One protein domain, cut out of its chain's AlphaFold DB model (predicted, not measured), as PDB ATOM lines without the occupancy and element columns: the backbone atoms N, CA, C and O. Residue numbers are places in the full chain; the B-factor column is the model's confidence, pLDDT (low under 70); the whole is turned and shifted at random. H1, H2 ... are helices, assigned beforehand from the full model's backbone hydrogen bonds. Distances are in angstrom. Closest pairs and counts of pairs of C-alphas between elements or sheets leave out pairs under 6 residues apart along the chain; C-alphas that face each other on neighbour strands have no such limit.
ATOM      1  N   THR A 199      42.327  -0.853  11.457       60.09
ATOM      2  CA  THR A 199      42.769   0.378  10.803       60.09
ATOM      3  C   THR A 199      42.000   0.524   9.498       60.09
ATOM      4  O   THR A 199      42.131  -0.303   8.596       60.09
ATOM      5  N   TYR A 200      41.169   1.557   9.412       63.66
ATOM      6  CA  TYR A 200      40.348   1.815   8.231       63.66
ATOM      7  C   TYR A 200      41.111   2.630   7.178       63.66
ATOM      8  O   TYR A 200      41.882   3.523   7.547       63.66
ATOM      9  N   PRO A 201      40.897   2.353   5.877       71.00
ATOM     10  CA  PRO A 201      41.454   3.161   4.801       71.00
ATOM     11  C   PRO A 201      40.805   4.555   4.770       71.00
ATOM     12  O   PRO A 201      39.693   4.723   5.282       71.00
ATOM     13  N   PRO A 202      41.458   5.550   4.141       75.62
ATOM     14  CA  PRO A 202      40.855   6.857   3.961       75.62
ATOM     15  C   PRO A 202      39.552   6.762   3.166       75.62
ATOM     16  O   PRO A 202      39.520   6.136   2.105       75.62
ATOM     17  N   MET A 203      38.485   7.376   3.671       81.12
ATOM     18  CA  MET A 203      37.164   7.355   3.034       81.12
ATOM     19  C   MET A 203      36.468   8.720   3.139       81.12
ATOM     20  O   MET A 203      36.845   9.534   3.994       81.12
ATOM     21  N   PRO A 204      35.472   9.004   2.277       83.31
ATOM     22  CA  PRO A 204      34.656  10.209   2.389       83.31
ATOM     23  C   PRO A 204      33.973  10.292   3.758       83.31
ATOM     24  O   PRO A 204      33.570   9.275   4.323       83.31
ATOM     25  N   ALA A 205      33.806  11.501   4.293       78.75
ATOM     26  CA  ALA A 205      33.233  11.673   5.626       78.75
ATOM     27  C   ALA A 205      31.797  11.148   5.755       78.75
ATOM     28  O   ALA A 205      31.448  10.600   6.797       78.75
ATOM     29  N   ALA A 206      30.984  11.250   4.700       81.38
ATOM     30  CA  ALA A 206      29.633  10.688   4.691       81.38
ATOM     31  C   ALA A 206      29.646   9.162   4.896       81.38
ATOM     32  O   ALA A 206      28.890   8.633   5.713       81.38
ATOM     33  N   ASP A 207      30.556   8.464   4.214       83.44
ATOM     34  CA  ASP A 207      30.707   7.014   4.339       83.44
ATOM     35  C   ASP A 207      31.244   6.636   5.722       83.44
ATOM     36  O   ASP A 207      30.755   5.686   6.334       83.44
ATOM     37  N   ALA A 208      32.183   7.423   6.258       79.81
ATOM     38  CA  ALA A 208      32.696   7.237   7.612       79.81
ATOM     39  C   ALA A 208      31.591   7.391   8.670       79.81
ATOM     40  O   ALA A 208      31.480   6.550   9.557       79.81
ATOM     41  N   ILE A 209      30.740   8.417   8.567       78.50
ATOM     42  CA  ILE A 209      29.629   8.643   9.504       78.50
ATOM     43  C   ILE A 209      28.633   7.480   9.446       78.50
ATOM     44  O   ILE A 209      28.306   6.905  10.486       78.50
ATOM     45  N   ASN A 210      28.211   7.075   8.243       81.94
ATOM     46  CA  ASN A 210      27.303   5.940   8.055       81.94
ATOM     47  C   ASN A 210      27.892   4.649   8.630       81.94
ATOM     48  O   ASN A 210      27.204   3.894   9.315       81.94
ATOM     49  N   TYR A 211      29.183   4.415   8.400       77.06
ATOM     50  CA  TYR A 211      29.889   3.265   8.941       77.06
ATOM     51  C   TYR A 211      29.917   3.280  10.473       77.06
ATOM     52  O   TYR A 211      29.631   2.260  11.106       77.06
ATOM     53  N   ILE A 212      30.237   4.430  11.078       74.56
ATOM     54  CA  ILE A 212      30.288   4.589  12.532       74.56
ATOM     55  C   ILE A 212      28.908   4.337  13.145       74.56
ATOM     56  O   ILE A 212      28.838   3.673  14.177       74.56
ATOM     57  N   GLN A 213      27.829   4.805  12.515       74.25
ATOM     58  CA  GLN A 213      26.463   4.574  12.989       74.25
ATOM     59  C   GLN A 213      26.024   3.109  12.835       74.25
ATOM     60  O   GLN A 213      25.430   2.549  13.752       74.25
ATOM     61  N   GLN A 214      26.339   2.462  11.707       71.88
ATOM     62  CA  GLN A 214      25.894   1.091  11.418       71.88
ATOM     63  C   GLN A 214      26.659   0.022  12.209       71.88
ATOM     64  O   GLN A 214      26.070  -0.978  12.620       71.88
ATOM     65  N   ASN A 215      27.966   0.208  12.428       64.31
ATOM     66  CA  ASN A 215      28.826  -0.834  12.999       64.31
ATOM     67  C   ASN A 215      29.071  -0.725  14.508       64.31
ATOM     68  O   ASN A 215      29.746  -1.593  15.063       64.31
ATOM     69  N   ASN A 216      28.524   0.277  15.202       57.38
ATOM     70  CA  ASN A 216      28.817   0.475  16.620       57.38
ATOM     71  C   ASN A 216      27.616   0.278  17.545       57.38
ATOM     72  O   ASN A 216      26.748   1.133  17.680       57.38
ATOM     73  N   LYS A 217      27.685  -0.822  18.300       53.78
ATOM     74  CA  LYS A 217      26.946  -1.055  19.553       53.78
ATOM     75  C   LYS A 217      27.812  -0.783  20.801       53.78
ATOM     76  O   LYS A 217      27.488  -1.255  21.884       53.78
ATOM     77  N   GLY A 218      28.955  -0.111  20.644       57.66
ATOM     78  CA  GLY A 218      29.928   0.113  21.718       57.66
ATOM     79  C   GLY A 218      29.730   1.443  22.448       57.66
ATOM     80  O   GLY A 218      29.245   2.409  21.869       57.66
ATOM     81  N   HIS A 219      30.188   1.519  23.702       56.16
ATOM     82  CA  HIS A 219      30.149   2.731  24.535       56.16
ATOM     83  C   HIS A 219      30.829   3.960  23.897       56.16
ATOM     84  O   HIS A 219      30.536   5.084  24.284       56.16
ATOM     85  N   TYR A 220      31.716   3.777  22.912       59.56
ATOM     86  CA  TYR A 220      32.516   4.867  22.351       59.56
ATOM     87  C   TYR A 220      31.748   5.783  21.382       59.56
ATOM     88  O   TYR A 220      31.929   6.999  21.403       59.56
ATOM     89  N   THR A 221      30.848   5.241  20.555       61.38
ATOM     90  CA  THR A 221      30.034   6.081  19.657       61.38
ATOM     91  C   THR A 221      29.009   6.911  20.391       61.38
ATOM     92  O   THR A 221      28.636   7.972  19.891       61.38
ATOM     93  N   GLN A 222      28.616   6.478  21.591       63.16
ATOM     94  CA  GLN A 222      27.786   7.300  22.455       63.16
ATOM     95  C   GLN A 222      28.482   8.611  22.811       63.16
ATOM     96  O   GLN A 222      27.818   9.631  22.780       63.16
ATOM     97  N   TYR A 223      29.799   8.625  23.047       67.31
ATOM     98  CA  TYR A 223      30.520   9.867  23.354       67.31
ATOM     99  C   TYR A 223      30.696  10.784  22.136       67.31
ATOM    100  O   TYR A 223      30.658  12.004  22.281       67.31
ATOM    101  N   ILE A 224      30.864  10.224  20.932       73.19
ATOM    102  CA  ILE A 224      31.091  11.017  19.709       73.19
ATOM    103  C   ILE A 224      29.839  11.818  19.322       73.19
ATOM    104  O   ILE A 224      29.956  12.981  18.931       73.19
ATOM    105  N   PHE A 225      28.665  11.197  19.461       80.19
ATOM    106  CA  PHE A 225      27.371  11.772  19.079       80.19
ATOM    107  C   PHE A 225      26.477  12.099  20.279       80.19
ATOM    108  O   PHE A 225      25.286  12.345  20.110       80.19
ATOM    109  N   MET A 226      27.027  12.123  21.499       82.25
ATOM    110  CA  MET A 226      26.251  12.457  22.694       82.25
ATOM    111  C   MET A 226      25.650  13.857  22.532       82.25
ATOM    112  O   MET A 226      26.417  14.771  22.218       82.25
ATOM    113  N   PRO A 227      24.337  14.065  22.711       86.44
ATOM    114  CA  PRO A 227      23.755  15.401  22.636       86.44
ATOM    115  C   PRO A 227      24.387  16.314  23.689       86.44
ATOM    116  O   PRO A 227      24.453  15.936  24.861       86.44
ATOM    117  N   THR A 228      24.859  17.493  23.287       88.81
ATOM    118  CA  THR A 228      25.400  18.483  24.229       88.81
ATOM    119  C   THR A 228      24.278  19.159  25.020       88.81
ATOM    120  O   THR A 228      23.111  19.130  24.623       88.81
ATOM    121  N   GLU A 229      24.612  19.794  26.146       90.25
ATOM    122  CA  GLU A 229      23.636  20.584  26.914       90.25
ATOM    123  C   GLU A 229      23.031  21.706  26.058       90.25
ATOM    124  O   GLU A 229      21.827  21.957  26.111       90.25
ATOM    125  N   LEU A 230      23.851  22.327  25.202       91.38
ATOM    126  CA  LEU A 230      23.399  23.378  24.298       91.38
ATOM    127  C   LEU A 230      22.432  22.838  23.237       91.38
ATOM    128  O   LEU A 230      21.410  23.468  22.975       91.38
ATOM    129  N   GLN A 231      22.699  21.651  22.681       92.69
ATOM    130  CA  GLN A 231      21.783  20.972  21.759       92.69
ATOM    131  C   GLN A 231      20.427  20.656  22.393       92.69
ATOM    132  O   GLN A 231      19.404  20.722  21.719       92.69
ATOM    133  N   GLN A 232      20.400  20.323  23.684       92.12
ATOM    134  CA  GLN A 232      19.150  20.033  24.390       92.12
ATOM    135  C   GLN A 232      18.357  21.302  24.726       92.12
ATOM    136  O   GLN A 232      17.128  21.268  24.757       92.12
ATOM    137  N   ALA A 233      19.048  22.414  24.987       92.38
ATOM    138  CA  ALA A 233      18.431  23.665  25.417       92.38
ATOM    139  C   ALA A 233      18.002  24.582  24.257       92.38
ATOM    140  O   ALA A 233      17.095  25.398  24.432       92.38
ATOM    141  N   VAL A 234      18.648  24.483  23.090       93.31
ATOM    142  CA  VAL A 234      18.485  25.430  21.977       93.31
ATOM    143  C   VAL A 234      17.992  24.719  20.720       93.31
ATOM    144  O   VAL A 234      18.535  23.697  20.303       93.31
ATOM    145  N   THR A 235      16.971  25.288  20.073       93.38
ATOM    146  CA  THR A 235      16.490  24.822  18.765       93.38
ATOM    147  C   THR A 235      17.568  25.030  17.709       93.38
ATOM    148  O   THR A 235      18.018  26.159  17.519       93.38
ATOM    149  N   HIS A 236      17.944  23.965  17.008       92.88
ATOM    150  CA  HIS A 236      19.032  23.967  16.035       92.88
ATOM    151  C   HIS A 236      18.693  23.090  14.818       92.88
ATOM    152  O   HIS A 236      17.687  22.377  14.807       92.88
ATOM    153  N   ASP A 237      19.516  23.156  13.768       93.06
ATOM    154  CA  ASP A 237      19.353  22.326  12.568       93.06
ATOM    155  C   ASP A 237      19.659  20.842  12.886       93.06
ATOM    156  O   ASP A 237      20.776  20.551  13.322       93.06
ATOM    157  N   PRO A 238      18.739  19.887  12.622       90.81
ATOM    158  CA  PRO A 238      18.937  18.460  12.921       90.81
ATOM    159  C   PRO A 238      20.180  17.836  12.276       90.81
ATOM    160  O   PRO A 238      20.681  16.807  12.721       90.81
ATOM    161  N   ARG A 239      20.710  18.437  11.203       91.25
ATOM    162  CA  ARG A 239      21.942  17.961  10.558       91.25
ATOM    163  C   ARG A 239      23.174  18.139  11.447       91.25
ATOM    164  O   ARG A 239      24.151  17.413  11.268       91.25
ATOM    165  N   ILE A 240      23.132  19.062  12.412       91.12
ATOM    166  CA  ILE A 240      24.223  19.298  13.369       91.12
ATOM    167  C   ILE A 240      24.449  18.056  14.243       91.12
ATOM    168  O   ILE A 240      25.595  17.742  14.552       91.12
ATOM    169  N   ASP A 241      23.408  17.271  14.541       88.94
ATOM    170  CA  ASP A 241      23.526  16.030  15.324       88.94
ATOM    171  C   ASP A 241      24.410  14.967  14.663       88.94
ATOM    172  O   ASP A 241      24.975  14.104  15.333       88.94
ATOM    173  N   SER A 242      24.561  15.037  13.340       86.38
ATOM    174  CA  SER A 242      25.403  14.110  12.582       86.38
ATOM    175  C   SER A 242      26.878  14.518  12.559       86.38
ATOM    176  O   SER A 242      27.708  13.762  12.052       86.38
ATOM    177  N   VAL A 243      27.225  15.700  13.079       87.12
ATOM    178  CA  VAL A 243      28.600  16.206  13.087       87.12
ATOM    179  C   VAL A 243      29.384  15.555  14.230       87.12
ATOM    180  O   VAL A 243      29.011  15.703  15.396       87.12
ATOM    181  N   PRO A 244      30.496  14.852  13.940       82.81
ATOM    182  CA  PRO A 244      31.334  14.281  14.983       82.81
ATOM    183  C   PRO A 244      31.973  15.379  15.841       82.81
ATOM    184  O   PRO A 244      32.590  16.309  15.319       82.81
ATOM    185  N   GLY A 245      31.881  15.229  17.163       83.75
ATOM    186  CA  GLY A 245      32.549  16.107  18.122       83.75
ATOM    187  C   GLY A 245      31.597  17.112  18.789       83.75
ATOM    188  O   GLY A 245      30.919  17.875  18.103       83.75
ATOM    189  N   PRO A 246      31.536  17.151  20.131       87.06
ATOM    190  CA  PRO A 246      30.619  18.035  20.858       87.06
ATOM    191  C   PRO A 246      30.940  19.525  20.653       87.06
ATOM    192  O   PRO A 246      30.041  20.314  20.388       87.06
ATOM    193  N   LEU A 247      32.224  19.903  20.665       88.69
ATOM    194  CA  LEU A 247      32.640  21.307  20.545       88.69
ATOM    195  C   LEU A 247      32.256  21.931  19.191       88.69
ATOM    196  O   LEU A 247      31.834  23.084  19.132       88.69
ATOM    197  N   MET A 248      32.392  21.174  18.097       89.69
ATOM    198  CA  MET A 248      32.030  21.655  16.760       89.69
ATOM    199  C   MET A 248      30.522  21.900  16.660       89.69
ATOM    200  O   MET A 248      30.102  22.920  16.118       89.69
ATOM    201  N   ARG A 249      29.716  20.998  17.233       92.62
ATOM    202  CA  ARG A 249      28.259  21.141  17.285       92.62
ATOM    203  C   ARG A 249      27.850  22.388  18.059       92.62
ATOM    204  O   ARG A 249      27.076  23.182  17.535       92.62
ATOM    205  N   ASP A 250      28.443  22.624  19.227       93.25
ATOM    206  CA  ASP A 250      28.146  23.817  20.025       93.25
ATOM    207  C   ASP A 250      28.485  25.109  19.276       93.25
ATOM    208  O   ASP A 250      27.681  26.041  19.248       93.25
ATOM    209  N   HIS A 251      29.630  25.161  18.591       93.44
ATOM    210  CA  HIS A 251      29.966  26.305  17.744       93.44
ATOM    211  C   HIS A 251      28.972  26.500  16.597       93.44
ATOM    212  O   HIS A 251      28.569  27.630  16.324       93.44
ATOM    213  N   MET A 252      28.543  25.419  15.944       93.81
ATOM    214  CA  MET A 252      27.534  25.496  14.888       93.81
ATOM    215  C   MET A 252      26.189  26.016  15.409       93.81
ATOM    216  O   MET A 252      25.496  26.711  14.673       93.81
ATOM    217  N   ILE A 253      25.838  25.743  16.664       94.25
ATOM    218  CA  ILE A 253      24.605  26.246  17.287       94.25
ATOM    219  C   ILE A 253      24.754  27.716  17.678       94.25
ATOM    220  O   ILE A 253      23.902  28.531  17.338       94.25
ATOM    221  N   LEU A 254      25.862  28.085  18.331       94.50
ATOM    222  CA  LEU A 254      26.124  29.467  18.754       94.50
ATOM    223  C   LEU A 254      26.166  30.450  17.578       94.50
ATOM    224  O   LEU A 254      25.775  31.605  17.729       94.50
ATOM    225  N   PHE A 255      26.646  29.998  16.420       94.75
ATOM    226  CA  PHE A 255      26.801  30.830  15.229       94.75
ATOM    227  C   PHE A 255      25.780  30.523  14.131       94.75
ATOM    228  O   PHE A 255      26.017  30.900  12.987       94.75
ATOM    229  N   GLN A 256      24.658  29.868  14.449       91.62
ATOM    230  CA  GLN A 256      23.673  29.423  13.451       91.62
ATOM    231  C   GLN A 256      23.173  30.539  12.515       91.62
ATOM    232  O   GLN A 256      22.924  30.284  11.343       91.62
ATOM    233  N   ASP A 257      23.110  31.783  12.998       92.38
ATOM    234  CA  ASP A 257      22.628  32.935  12.224       92.38
ATOM    235  C   ASP A 257      23.716  33.590  11.350       92.38
ATOM    236  O   ASP A 257      23.443  34.521  10.593       92.38
ATOM    237  N   TYR A 258      24.964  33.122  11.450       93.88
ATOM    238  CA  TYR A 258      26.124  33.706  10.771       93.88
ATOM    239  C   TYR A 258      26.611  32.885   9.569       93.88
ATOM    240  O   TYR A 258      27.544  33.311   8.886       93.88
ATOM    241  N   TYR A 259      26.010  31.724   9.285       92.69
ATOM    242  CA  TYR A 259      26.373  30.891   8.137       92.69
ATOM    243  C   TYR A 259      25.146  30.306   7.428       92.69
ATOM    244  O   TYR A 259      24.105  30.072   8.031       92.69
ATOM    245  N   ASP A 260      25.283  30.016   6.130       94.44
ATOM    246  CA  ASP A 260      24.311  29.183   5.421       94.44
ATOM    247  C   ASP A 260      24.610  27.706   5.689       94.44
ATOM    248  O   ASP A 260      25.639  27.169   5.259       94.44
ATOM    249  N   ALA A 261      23.689  27.042   6.386       89.44
ATOM    250  CA  ALA A 261      23.809  25.638   6.739       89.44
ATOM    251  C   ALA A 261      24.030  24.747   5.503       89.44
ATOM    252  O   ALA A 261      24.859  23.841   5.538       89.44
ATOM    253  N   ASN A 262      23.370  25.020   4.373       92.00
ATOM    254  CA  ASN A 262      23.499  24.178   3.178       92.00
ATOM    255  C   ASN A 262      24.904  24.232   2.575       92.00
ATOM    256  O   ASN A 262      25.476  23.189   2.238       92.00
ATOM    257  N   THR A 263      25.461  25.438   2.471       93.31
ATOM    258  CA  THR A 263      26.831  25.658   2.002       93.31
ATOM    259  C   THR A 263      27.844  25.015   2.948       93.31
ATOM    260  O   THR A 263      28.748  24.318   2.481       93.31
ATOM    261  N   LEU A 264      27.668  25.165   4.266       91.00
ATOM    262  CA  LEU A 264      28.566  24.576   5.262       91.00
ATOM    263  C   LEU A 264      28.549  23.042   5.226       91.00
ATOM    264  O   LEU A 264      29.610  22.426   5.147       91.00
ATOM    265  N   PHE A 265      27.373  22.407   5.233       90.88
ATOM    266  CA  PHE A 265      27.282  20.944   5.187       90.88
ATOM    267  C   PHE A 265      27.803  20.381   3.866       90.88
ATOM    268  O   PHE A 265      28.493  19.363   3.860       90.88
ATOM    269  N   SER A 266      27.549  21.067   2.750       90.50
ATOM    270  CA  SER A 266      28.112  20.689   1.454       90.50
ATOM    271  C   SER A 266      29.637  20.790   1.476       90.50
ATOM    272  O   SER A 266      30.315  19.850   1.068       90.50
ATOM    273  N   PHE A 267      30.197  21.870   2.020       91.00
ATOM    274  CA  PHE A 267      31.637  22.010   2.203       91.00
ATOM    275  C   PHE A 267      32.215  20.887   3.075       91.00
ATOM    276  O   PHE A 267      33.180  20.242   2.670       91.00
ATOM    277  N   LEU A 268      31.600  20.607   4.228       87.69
ATOM    278  CA  LEU A 268      32.036  19.548   5.137       87.69
ATOM    279  C   LEU A 268      32.022  18.185   4.445       87.69
ATOM    280  O   LEU A 268      33.036  17.500   4.456       87.69
ATOM    281  N   ILE A 269      30.937  17.810   3.771       86.94
ATOM    282  CA  ILE A 269      30.821  16.502   3.107       86.94
ATOM    283  C   ILE A 269      31.875  16.326   2.003       86.94
ATOM    284  O   ILE A 269      32.424  15.235   1.855       86.94
ATOM    285  N   HIS A 270      32.174  17.380   1.236       85.44
ATOM    286  CA  HIS A 270      33.078  17.283   0.086       85.44
ATOM    287  C   HIS A 270      34.556  17.446   0.452       85.44
ATOM    288  O   HIS A 270      35.409  16.863  -0.215       85.44
ATOM    289  N   GLN A 271      34.873  18.262   1.460       84.50
ATOM    290  CA  GLN A 271      36.260  18.589   1.807       84.50
ATOM    291  C   GLN A 271      36.794  17.823   3.013       84.50
ATOM    292  O   GLN A 271      38.012  17.724   3.166       84.50
ATOM    293  N   SER A 272      35.929  17.266   3.864       82.00
ATOM    294  CA  SER A 272      36.402  16.433   4.966       82.00
ATOM    295  C   SER A 272      36.704  15.017   4.479       82.00
ATOM    296  O   SER A 272      35.896  14.341   3.839       82.00
ATOM    297  N   VAL A 273      37.921  14.574   4.778       77.75
ATOM    298  CA  VAL A 273      38.393  13.224   4.493       77.75
ATOM    299  C   VAL A 273      38.687  12.571   5.824       77.75
ATOM    300  O   VAL A 273      39.428  13.115   6.645       77.75
ATOM    301  N   PHE A 274      38.125  11.390   6.038       77.12
ATOM    302  CA  PHE A 274      38.553  10.557   7.143       77.12
ATOM    303  C   PHE A 274      39.931   9.998   6.784       77.12
ATOM    304  O   PHE A 274      40.050   9.222   5.841       77.12
ATOM    305  N   LEU A 275      40.982  10.423   7.488       66.19
ATOM    306  CA  LEU A 275      42.373  10.078   7.151       66.19
ATOM    307  C   LEU A 275      42.787   8.656   7.572       66.19
ATOM    308  O   LEU A 275      43.929   8.262   7.343       66.19
ATOM    309  N   GLY A 276      41.866   7.868   8.128       54.84
ATOM    310  CA  GLY A 276      42.170   6.551   8.680       54.84
ATOM    311  C   GLY A 276      42.658   6.631  10.128       54.84
ATOM    312  O   GLY A 276      43.202   7.638  10.574       54.84
ATOM    313  N   GLY A 277      42.425   5.559  10.881       63.91
ATOM    314  CA  GLY A 277      42.768   5.465  12.300       63.91
ATOM    315  C   GLY A 277      41.896   4.449  13.031       63.91
ATOM    316  O   GLY A 277      40.951   3.900  12.457       63.91
ATOM    317  N   GLU A 278      42.219   4.189  14.297       57.03
ATOM    318  CA  GLU A 278      41.328   3.429  15.174       57.03
ATOM    319  C   GLU A 278      40.101   4.301  15.478       57.03
ATOM    320  O   GLU A 278      40.225   5.420  15.982       57.03
ATOM    321  N   LEU A 279      38.907   3.795  15.150       54.62
ATOM    322  CA  LEU A 279      37.643   4.391  15.578       54.62
ATOM    323  C   LEU A 279      37.599   4.352  17.110       54.62
ATOM    324  O   LEU A 279      37.256   3.328  17.694       54.62
ATOM    325  N   GLY A 280      37.993   5.453  17.743       49.66
ATOM    326  CA  GLY A 280      38.013   5.579  19.194       49.66
ATOM    327  C   GLY A 280      39.358   5.903  19.841       49.66
ATOM    328  O   GLY A 280      39.454   5.847  21.064       49.66
ATOM    329  N   ASN A 281      40.386   6.284  19.074       46.25
ATOM    330  CA  ASN A 281      41.525   6.964  19.687       46.25
ATOM    331  C   ASN A 281      41.147   8.411  20.009       46.25
ATOM    332  O   ASN A 281      41.048   9.260  19.122       46.25
ATOM    333  N   ALA A 282      40.968   8.677  21.306       45.91
ATOM    334  CA  ALA A 282      40.819  10.028  21.847       45.91
ATOM    335  C   ALA A 282      41.993  10.928  21.420       45.91
ATOM    336  O   ALA A 282      41.818  12.128  21.268       45.91
TER     337      ALA A 282
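What this domain is: This is residues 199 to 282 of the 298 residues of the protein "BZIP domain-containing protein" of Absidia glauca (UniProt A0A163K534). The two longest helices, H1 and H6, meet at their ends in an L, and a small cluster in which the short helices H3 and H4 pack on H5 sits along the H6 side, with H4 near H6. H2 turns back beside the far part of H1, while residues 203 to 204, before H1, pair antiparallel with residues 273 to 274, after H6, beside the corner of the L. The printed part has 84 residues with six named helices, H1 to H6 in chain order, and no named strand; the class is all helix. It is compact, with a radius of gyration of the C-alphas of 13.3 A and spans of 38 by 28 by 20 A.

Where its parts are: H1, residues 205 to 215, is 15.2 A long and begins at C-alpha 205 (33.233, 11.673, 5.626). H6, residues 261 to 271, is 15.1 A long and ends at C-alpha 271 (36.260, 18.589, 1.807). H5, residues 246 to 254, is 12.5 A long. H2 is residues 219 to 224, H3 residues 229 to 233 and H4 residues 238 to 242.

How they stand to each other: H1 and H6 touch only at their ends, about perpendicular at 87 degrees; their closest C-alphas, of Ala 205 and Ile 269, are 6.0 A apart. H1 and H2 are close but not clearly touching, with the C-alphas of Ile 212 and Thr 221 closest at 7.3 A. H5 touches H4, closest at the C-alphas of Ile 240 and Arg 249, 5.9 A. H5 also touches H3, closest at those of Leu 230 and Asp 250, 6.4 A. H1 and H5 are apart. Every O i to N i+4 pair is within hydrogen-bond range in H1, H3, H5 and H6; in H2 it is 1 of 2, and in H4 0 of 1, beside 2 of 2 O i to N i+3 pairs.

The domain as a whole: The farthest C-alphas, of Thr 199 and Asp 257, are 38.3 A apart. The printed part has no cut and no long link. Mean pLDDT of the printed part is 80.3; residues 199 to 200, 215 to 223 and 275 to 282 are under 70.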